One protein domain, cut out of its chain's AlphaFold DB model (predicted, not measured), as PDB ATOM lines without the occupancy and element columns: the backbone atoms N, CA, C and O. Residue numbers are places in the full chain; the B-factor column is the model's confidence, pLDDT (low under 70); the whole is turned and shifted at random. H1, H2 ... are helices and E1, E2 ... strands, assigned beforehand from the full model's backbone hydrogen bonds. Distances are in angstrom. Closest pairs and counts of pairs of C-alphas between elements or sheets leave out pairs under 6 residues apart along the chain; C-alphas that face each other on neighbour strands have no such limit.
ATOM      1  N   GLY A   2      12.122 -30.632  14.588       62.97
ATOM      2  CA  GLY A   2      11.838 -29.179  14.524       62.97
ATOM      3  C   GLY A   2      11.907 -28.369  15.836       62.97
ATOM      4  O   GLY A   2      12.224 -27.185  15.798       62.97
ATOM      5  N   GLU A   3      11.638 -28.963  17.003       74.06
ATOM      6  CA  GLU A   3      11.610 -28.201  18.269       74.06
ATOM      7  C   GLU A   3      13.008 -27.873  18.815       74.06
ATOM      8  O   GLU A   3      13.214 -26.785  19.355       74.06
ATOM      9  N   ILE A   4      13.985 -28.775  18.642       76.94
ATOM     10  CA  ILE A   4      15.354 -28.562  19.134       76.94
ATOM     11  C   ILE A   4      16.111 -27.540  18.282       76.94
ATOM     12  O   ILE A   4      16.815 -26.702  18.836       76.94
ATOM     13  N   HIS A   5      15.915 -27.555  16.960       77.00
ATOM     14  CA  HIS A   5      16.521 -26.588  16.043       77.00
ATOM     15  C   HIS A   5      16.125 -25.156  16.432       77.00
ATOM     16  O   HIS A   5      16.982 -24.342  16.763       77.00
ATOM     17  N   LEU A   6      14.816 -24.909  16.565       76.50
ATOM     18  CA  LEU A   6      14.279 -23.623  17.016       76.50
ATOM     19  C   LEU A   6      14.736 -23.241  18.431       76.50
ATOM     20  O   LEU A   6      14.879 -22.058  18.741       76.50
ATOM     21  N   TYR A   7      14.912 -24.221  19.321       80.38
ATOM     22  CA  TYR A   7      15.417 -23.969  20.667       80.38
ATOM     23  C   TYR A   7      16.877 -23.503  20.645       80.38
ATOM     24  O   TYR A   7      17.202 -22.528  21.325       80.38
ATOM     25  N   LEU A   8      17.735 -24.164  19.863       79.25
ATOM     26  CA  LEU A   8      19.155 -23.831  19.744       79.25
ATOM     27  C   LEU A   8      19.346 -22.454  19.103       79.25
ATOM     28  O   LEU A   8      20.032 -21.619  19.692       79.25
ATOM     29  N   GLU A   9      18.646 -22.170  18.001       77.69
ATOM     30  CA  GLU A   9      18.689 -20.859  17.337       77.69
ATOM     31  C   GLU A   9      18.258 -19.711  18.262       77.69
ATOM     32  O   GLU A   9      18.836 -18.629  18.245       77.69
ATOM     33  N   LYS A  10      17.243 -19.926  19.111       75.62
ATOM     34  CA  LYS A  10      16.751 -18.884  20.033       75.62
ATOM     35  C   LYS A  10      17.645 -18.660  21.249       75.62
ATOM     36  O   LYS A  10      17.505 -17.634  21.917       75.62
ATOM     37  N   LYS A  11      18.467 -19.642  21.619       69.94
ATOM     38  CA  LYS A  11      19.231 -19.643  22.877       69.94
ATOM     39  C   LYS A  11      20.707 -19.331  22.692       69.94
ATOM     40  O   LYS A  11      21.351 -19.001  23.686       69.94
ATOM     41  N   GLN A  12      21.239 -19.455  21.482       63.28
ATOM     42  CA  GLN A  12      22.665 -19.332  21.217       63.28
ATOM     43  C   GLN A  12      22.912 -18.390  20.034       63.28
ATOM     44  O   GLN A  12      22.175 -18.409  19.054       63.28
ATOM     45  N   GLU A  13      23.971 -17.582  20.109       76.12
ATOM     46  CA  GLU A  13      24.515 -16.847  18.956       76.12
ATOM     47  C   GLU A  13      25.240 -17.823  18.006       76.12
ATOM     48  O   GLU A  13      26.437 -17.694  17.756       76.12
ATOM     49  N   CYS A  14      24.546 -18.859  17.527       79.81
ATOM     50  CA  CYS A  14      25.110 -19.870  16.639       79.81
ATOM     51  C   CYS A  14      24.249 -20.064  15.388       79.81
ATOM     52  O   CYS A  14      23.038 -19.852  15.392       79.81
ATOM     53  N   ILE A  15      24.907 -20.452  14.296       88.75
ATOM     54  CA  ILE A  15      24.230 -20.872  13.070       88.75
ATOM     55  C   ILE A  15      23.933 -22.358  13.229       88.75
ATOM     56  O   ILE A  15      24.852 -23.156  13.413       88.75
ATOM     57  N   VAL A  16      22.657 -22.725  13.166       90.00
ATOM     58  CA  VAL A  16      22.219 -24.113  13.294       90.00
ATOM     59  C   VAL A  16      21.835 -24.632  11.917       90.00
ATOM     60  O   VAL A  16      21.087 -23.982  11.195       90.00
ATOM     61  N   TYR A  17      22.325 -25.820  11.570       91.75
ATOM     62  CA  TYR A  17      21.875 -26.561  10.395       91.75
ATOM     63  C   TYR A  17      21.080 -27.782  10.855       91.75
ATOM     64  O   TYR A  17      21.535 -28.543  11.707       91.75
ATOM     65  N   GLY A  18      19.868 -27.944  10.326       90.81
ATOM     66  CA  GLY A  18      19.041 -29.128  10.544       90.81
ATOM     67  C   GLY A  18      19.252 -30.154   9.435       90.81
ATOM     68  O   GLY A  18      19.513 -29.790   8.291       90.81
ATOM     69  N   MET A  19      19.105 -31.438   9.753       90.38
ATOM     70  CA  MET A  19      19.167 -32.507   8.759       90.38
ATOM     71  C   MET A  19      18.107 -33.564   9.046       90.38
ATOM     72  O   MET A  19      17.955 -33.987  10.191       90.38
ATOM     73  N   ASP A  20      17.381 -33.981   8.014       90.06
ATOM     74  CA  ASP A  20      16.379 -35.043   8.111       90.06
ATOM     75  C   ASP A  20      16.282 -35.802   6.778       90.06
ATOM     76  O   ASP A  20      16.499 -35.230   5.707       90.06
ATOM     77  N   ILE A  21      15.937 -37.090   6.828       89.75
ATOM     78  CA  ILE A  21      15.729 -37.905   5.625       89.75
ATOM     79  C   ILE A  21      14.441 -37.499   4.893       89.75
ATOM     80  O   ILE A  21      14.343 -37.630   3.668       89.75
ATOM     81  N   ILE A  22      13.471 -36.939   5.625       87.69
ATOM     82  CA  ILE A  22      12.239 -36.374   5.074       87.69
ATOM     83  C   ILE A  22      12.155 -34.904   5.475       87.69
ATOM     84  O   ILE A  22      12.038 -34.566   6.652       87.69
ATOM     85  N   LEU A  23      12.120 -34.011   4.484       82.50
ATOM     86  CA  LEU A  23      11.858 -32.599   4.743       82.50
ATOM     87  C   LEU A  23      10.424 -32.413   5.219       82.50
ATOM     88  O   LEU A  23       9.464 -32.507   4.452       82.50
ATOM     89  N   THR A  24      10.295 -32.121   6.506       69.94
ATOM     90  CA  THR A  24       9.046 -31.705   7.125       69.94
ATOM     91  C   THR A  24       9.254 -30.290   7.660       69.94
ATOM     92  O   THR A  24      10.102 -30.062   8.512       69.94
ATOM     93  N   ASN A  25       8.486 -29.335   7.125       63.66
ATOM     94  CA  ASN A  25       8.588 -27.878   7.317       63.66
ATOM     95  C   ASN A  25       9.701 -27.148   6.541       63.66
ATOM     96  O   ASN A  25      10.853 -27.561   6.487       63.66
ATOM     97  N   TYR A  26       9.317 -25.995   5.981       59.94
ATOM     98  CA  TYR A  26      10.205 -25.010   5.368       59.94
ATOM     99  C   TYR A  26      10.756 -24.096   6.467       59.94
ATOM    100  O   TYR A  26      10.142 -23.081   6.798       59.94
ATOM    101  N   GLN A  27      11.865 -24.494   7.081       66.88
ATOM    102  CA  GLN A  27      12.681 -23.611   7.915       66.88
ATOM    103  C   GLN A  27      14.014 -23.372   7.208       66.88
ATOM    104  O   GLN A  27      14.461 -24.206   6.415       66.88
ATOM    105  N   ASP A  28      14.615 -22.217   7.468       76.50
ATOM    106  CA  ASP A  28      15.940 -21.897   6.949       76.50
ATOM    107  C   ASP A  28      16.974 -22.910   7.485       76.50
ATOM    108  O   ASP A  28      16.791 -23.509   8.540       76.50
ATOM    109  N   ASN A  29      18.050 -23.146   6.730       86.88
ATOM    110  CA  ASN A  29      19.163 -24.035   7.106       86.88
ATOM    111  C   ASN A  29      18.820 -25.520   7.377       86.88
ATOM    112  O   ASN A  29      19.608 -26.212   8.025       86.88
ATOM    113  N   ILE A  30      17.712 -26.055   6.852       89.56
ATOM    114  CA  ILE A  30      17.445 -27.506   6.865       89.56
ATOM    115  C   ILE A  30      17.880 -28.158   5.547       89.56
ATOM    116  O   ILE A  30      17.533 -27.696   4.460       89.56
ATOM    117  N   VAL A  31      18.605 -29.274   5.645       91.00
ATOM    118  CA  VAL A  31      19.062 -30.084   4.512       91.00
ATOM    119  C   VAL A  31      18.387 -31.454   4.531       91.00
ATOM    120  O   VAL A  31      18.336 -32.120   5.562       91.00
ATOM    121  N   GLN A  32      17.888 -31.900   3.375       92.44
ATOM    122  CA  GLN A  32      17.438 -33.282   3.228       92.44
ATOM    123  C   GLN A  32      18.636 -34.199   3.017       92.44
ATOM    124  O   GLN A  32      19.322 -34.063   2.001       92.44
ATOM    125  N   ALA A  33      18.877 -35.141   3.924       93.56
ATOM    126  CA  ALA A  33      19.933 -36.128   3.740       93.56
ATOM    127  C   ALA A  33      19.754 -37.361   4.629       93.56
ATOM    128  O   ALA A  33      19.057 -37.341   5.641       93.56
ATOM    129  N   ASP A  34      20.437 -38.433   4.239       94.81
ATOM    130  CA  ASP A  34      20.623 -39.623   5.059       94.81
ATOM    131  C   ASP A  34      21.767 -39.382   6.057       94.81
ATOM    132  O   ASP A  34      22.847 -38.937   5.673       94.81
ATOM    133  N   ALA A  35      21.561 -39.716   7.331       95.19
ATOM    134  CA  ALA A  35      22.574 -39.583   8.376       95.19
ATOM    135  C   ALA A  35      23.833 -40.434   8.130       95.19
ATOM    136  O   ALA A  35      24.902 -40.120   8.645       95.19
ATOM    137  N   HIS A  36      23.741 -41.484   7.313       97.00
ATOM    138  CA  HIS A  36      24.898 -42.272   6.893       97.00
ATOM    139  C   HIS A  36      25.787 -41.546   5.864       97.00
ATOM    140  O   HIS A  36      26.885 -42.030   5.576       97.00
ATOM    141  N   HIS A  37      25.319 -40.424   5.304       97.00
ATOM    142  CA  HIS A  37      25.997 -39.620   4.285       97.00
ATOM    143  C   HIS A  37      25.733 -38.123   4.529       97.00
ATOM    144  O   HIS A  37      24.880 -37.507   3.886       97.00
ATOM    145  N   ILE A  38      26.470 -37.533   5.469       96.81
ATOM    146  CA  ILE A  38      26.279 -36.150   5.906       96.81
ATOM    147  C   ILE A  38      26.855 -35.197   4.834       96.81
ATOM    148  O   ILE A  38      28.064 -35.205   4.593       96.81
ATOM    149  N   PRO A  39      26.040 -34.335   4.186       96.56
ATOM    150  CA  PRO A  39      26.427 -33.576   2.990       96.56
ATOM    151  C   PRO A  39      27.206 -32.291   3.319       96.56
ATOM    152  O   PRO A  39      26.987 -31.235   2.724       96.56
ATOM    153  N   PHE A  40      28.120 -32.378   4.276       97.12
ATOM    154  CA  PHE A  40      28.998 -31.296   4.700       97.12
ATOM    155  C   PHE A  40      30.449 -31.753   4.599       97.12
ATOM    156  O   PHE A  40      30.754 -32.944   4.692       97.12
ATOM    157  N   THR A  41      31.351 -30.804   4.375       97.88
ATOM    158  CA  THR A  41      32.790 -31.064   4.321       97.88
ATOM    159  C   THR A  41      33.344 -31.424   5.697       97.88
ATOM    160  O   THR A  41      32.690 -31.229   6.723       97.88
ATOM    161  N   ASP A  42      34.558 -31.953   5.720       98.50
ATOM    162  CA  ASP A  42      35.252 -32.303   6.957       98.50
ATOM    163  C   ASP A  42      35.447 -31.060   7.844       98.50
ATOM    164  O   ASP A  42      35.539 -29.943   7.330       98.50
ATOM    165  N   GLU A  43      35.502 -31.247   9.165       98.31
ATOM    166  CA  GLU A  43      35.792 -30.179  10.138       98.31
ATOM    167  C   GLU A  43      34.897 -28.920   9.994       98.31
ATOM    168  O   GLU A  43      35.336 -27.782  10.175       98.31
ATOM    169  N   THR A  44      33.617 -29.106   9.666       97.38
ATOM    170  CA  THR A  44      32.662 -28.007   9.445       97.38
ATOM    171  C   THR A  44      32.035 -27.509  10.746       97.38
ATOM    172  O   THR A  44      31.923 -26.297  10.957       97.38
ATOM    173  N   PHE A  45      31.634 -28.418  11.635       97.19
ATOM    174  CA  PHE A  45      30.828 -28.087  12.807       97.19
ATOM    175  C   PHE A  45      31.651 -28.064  14.093       97.19
ATOM    176  O   PHE A  45      32.516 -28.908  14.322       97.19
ATOM    177  N   ASP A  46      31.351 -27.092  14.955       96.81
ATOM    178  CA  ASP A  46      31.886 -27.027  16.319       96.81
ATOM    179  C   ASP A  46      31.188 -28.028  17.255       96.81
ATOM    180  O   ASP A  46      31.775 -28.465  18.244       96.81
ATOM    181  N   GLY A  47      29.952 -28.418  16.924       94.94
ATOM    182  CA  GLY A  47      29.252 -29.489  17.615       94.94
ATOM    183  C   GLY A  47      28.131 -30.119  16.793       94.94
ATOM    184  O   GLY A  47      27.568 -29.479  15.901       94.94
ATOM    185  N   VAL A  48      27.801 -31.371  17.106       95.12
ATOM    186  CA  VAL A  48      26.725 -32.141  16.472       95.12
ATOM    187  C   VAL A  48      25.743 -32.624  17.533       95.12
ATOM    188  O   VAL A  48      26.109 -33.235  18.532       95.12
ATOM    189  N   PHE A  49      24.454 -32.388  17.294       92.31
ATOM    190  CA  PHE A  49      23.383 -32.907  18.137       92.31
ATOM    191  C   PHE A  49      22.597 -33.989  17.392       92.31
ATOM    192  O   PHE A  49      22.020 -33.728  16.337       92.31
ATOM    193  N   ALA A  50      22.537 -35.189  17.967       92.31
ATOM    194  CA  ALA A  50      21.790 -36.325  17.436       92.31
ATOM    195  C   ALA A  50      20.823 -36.857  18.500       92.31
ATOM    196  O   ALA A  50      21.187 -37.695  19.323       92.31
ATOM    197  N   GLY A  51      19.601 -36.323  18.523       86.69
ATOM    198  CA  GLY A  51      18.581 -36.709  19.500       86.69
ATOM    199  C   GLY A  51      17.665 -37.807  18.970       86.69
ATOM    200  O   GLY A  51      17.004 -37.584  17.960       86.69
ATOM    201  N   GLU A  52      17.600 -38.942  19.676       86.31
ATOM    202  CA  GLU A  52      16.649 -40.046  19.424       86.31
ATOM    203  C   GLU A  52      16.714 -40.625  17.991       86.31
ATOM    204  O   GLU A  52      15.688 -40.984  17.411       86.31
ATOM    205  N   ILE A  53      17.900 -40.658  17.363       88.88
ATOM    206  CA  ILE A  53      18.068 -41.247  16.017       88.88
ATOM    207  C   ILE A  53      18.964 -42.483  15.990       88.88
ATOM    208  O   ILE A  53      18.814 -43.308  15.094       88.88
ATOM    209  N   ILE A  54      19.914 -42.614  16.922       91.88
ATOM    210  CA  ILE A  54      21.030 -43.568  16.803       91.88
ATOM    211  C   ILE A  54      20.518 -45.013  16.834       91.88
ATOM    212  O   ILE A  54      20.985 -45.857  16.074       91.88
ATOM    213  N   GLU A  55      19.523 -45.281  17.671       91.06
ATOM    214  CA  GLU A  55      18.829 -46.559  17.825       91.06
ATOM    215  C   GLU A  55      18.004 -46.976  16.600       91.06
ATOM    216  O   GLU A  55      17.625 -48.141  16.476       91.06
ATOM    217  N   HIS A  56      17.727 -46.041  15.693       92.31
ATOM    218  CA  HIS A  56      16.947 -46.272  14.480       92.31
ATOM    219  C   HIS A  56      17.822 -46.417  13.231       92.31
ATOM    220  O   HIS A  56      17.306 -46.740  12.160       92.31
ATOM    221  N   LEU A  57      19.134 -46.195  13.349       94.81
ATOM    222  CA  LEU A  57      20.058 -46.316  12.229       94.81
ATOM    223  C   LEU A  57      20.344 -47.780  11.905       94.81
ATOM    224  O   LEU A  57      20.654 -48.583  12.784       94.81
ATOM    225  N   GLU A  58      20.331 -48.101  10.612       96.25
ATOM    226  CA  GLU A  58      20.768 -49.406  10.116       96.25
ATOM    227  C   GLU A  58      22.261 -49.635  10.400       96.25
ATOM    228  O   GLU A  58      22.667 -50.735  10.780       96.25
ATOM    229  N   ASN A  59      23.085 -48.586  10.275       97.38
ATOM    230  CA  ASN A  59      24.519 -48.642  10.539       97.38
ATOM    231  C   ASN A  59      24.986 -47.476  11.434       97.38
ATOM    232  O   ASN A  59      25.607 -46.520  10.950       97.38
ATOM    233  N   PRO A  60      24.778 -47.571  12.763       96.81
ATOM    234  CA  PRO A  60      25.190 -46.531  13.707       96.81
ATOM    235  C   PRO A  60      26.689 -46.212  13.633       96.81
ATOM    236  O   PRO A  60      27.097 -45.068  13.803       96.81
ATOM    237  N   ALA A  61      27.529 -47.207  13.327       97.69
ATOM    238  CA  ALA A  61      28.972 -47.012  13.220       97.69
ATOM    239  C   ALA A  61      29.366 -46.141  12.016       97.69
ATOM    240  O   ALA A  61      30.347 -45.408  12.093       97.69
ATOM    241  N   GLN A  62      28.639 -46.225  10.897       98.06
ATOM    242  CA  GLN A  62      28.860 -45.332   9.760       98.06
ATOM    243  C   GLN A  62      28.445 -43.904  10.088       98.06
ATOM    244  O   GLN A  62      29.212 -42.988   9.813       98.06
ATOM    245  N   PHE A  63      27.290 -43.725  10.726       97.44
ATOM    246  CA  PHE A  63      26.864 -42.413  11.199       97.44
ATOM    247  C   PHE A  63      27.898 -41.779  12.137       97.44
ATOM    248  O   PHE A  63      28.298 -40.645  11.913       97.44
ATOM    249  N   LEU A  64      28.413 -42.521  13.125       97.06
ATOM    250  CA  LEU A  64      29.436 -41.996  14.035       97.06
ATOM    251  C   LEU A  64      30.726 -41.580  13.308       97.06
ATOM    252  O   LEU A  64      31.335 -40.587  13.694       97.06
ATOM    253  N   ARG A  65      31.121 -42.286  12.236       98.12
ATOM    254  CA  ARG A  65      32.254 -41.870  11.389       98.12
ATOM    255  C   ARG A  65      31.968 -40.579  10.630       98.12
ATOM    256  O   ARG A  65      32.854 -39.742  10.519       98.12
ATOM    257  N   GLU A  66      30.752 -40.412  10.118       98.25
ATOM    258  CA  GLU A  66      30.351 -39.161   9.470       98.25
ATOM    259  C   GLU A  66      30.307 -38.000  10.468       98.25
ATOM    260  O   GLU A  66      30.787 -36.917  10.145       98.25
ATOM    261  N   VAL A  67      29.815 -38.228  11.691       97.88
ATOM    262  CA  VAL A  67      29.846 -37.233  12.778       97.88
ATOM    263  C   VAL A  67      31.282 -36.833  13.109       97.88
ATOM    264  O   VAL A  67      31.586 -35.645  13.133       97.88
ATOM    265  N   GLU A  68      32.178 -37.804  13.304       97.94
ATOM    266  CA  GLU A  68      33.601 -37.535  13.551       97.94
ATOM    267  C   GLU A  68      34.234 -36.737  12.404       97.94
ATOM    268  O   GLU A  68      34.965 -35.784  12.655       97.94
ATOM    269  N   ARG A  69      33.920 -37.086  11.150       98.50
ATOM    270  CA  ARG A  69      34.448 -36.408   9.961       98.50
ATOM    271  C   ARG A  69      34.039 -34.938   9.905       98.50
ATOM    272  O   ARG A  69      34.871 -34.085   9.600       98.50
ATOM    273  N   VAL A  70      32.769 -34.628  10.163       98.38
ATOM    274  CA  VAL A  70      32.258 -33.252  10.041       98.38
ATOM    275  C   VAL A  70      32.524 -32.390  11.274       98.38
ATOM    276  O   VAL A  70      32.396 -31.169  11.182       98.38
ATOM    277  N   LEU A  71      32.901 -32.981  12.411       98.50
ATOM    278  CA  LEU A  71      33.330 -32.243  13.596       98.50
ATOM    279  C   LEU A  71      34.744 -31.682  13.416       98.50
ATOM    280  O   LEU A  71      35.662 -32.364  12.969       98.50
TER     281      LEU A  71
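Overview. This is residues 2 to 71 of the 76 residues of the protein "Methyltransf_11 domain-containing protein" of Methanosarcinales archaeon (UniProt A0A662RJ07). The model has little regular structure: a tiny parallel sheet, E1 with E2, lies between two helices, H1 toward one end of the long axis and H2 at the other, and loops make up most of the rest. A long loop, residues 33 to 59, leads from the sheet to H2. The 70 printed residues hold H1, E1, E2 and H2 in that order, 27 of them in these elements, class mixed. The whole is compact, radius of gyration of the C-alphas 12.1 A, spanning 32 by 25 by 18 A.

Arrangement. E1, residues 18 to 20, and E2, residues 30 to 32, are parallel at 25 degrees; N 31 and O 18 are 2.8 A apart, within hydrogen-bond range. H1, residues 2 to 11, comes closest to E1 at the C-alphas of His 5 and Gly 18, 6.6 A. H2, residues 60 to 70, is apart from H1 and E1. Every O i to N i+4 pair is within hydrogen-bond range in H2, 5 of 6 in H1.

Along the chain. E1 and E2 measure 6.9 A and 6.8 A, H1 14.7 A from C-alpha 2 at (11.838, -29.179, 14.524), H2 15.5 A to C-alpha 70 at (32.258, -33.252, 10.041).

Size, cuts and confidence. The C-alphas farthest apart, of Glu 13 and Glu 58, are 33.9 A apart. The printed part has no cut; the link E2 to H2 is long. Residues 2, 11 to 12 and 24 to 27 have pLDDT under 70.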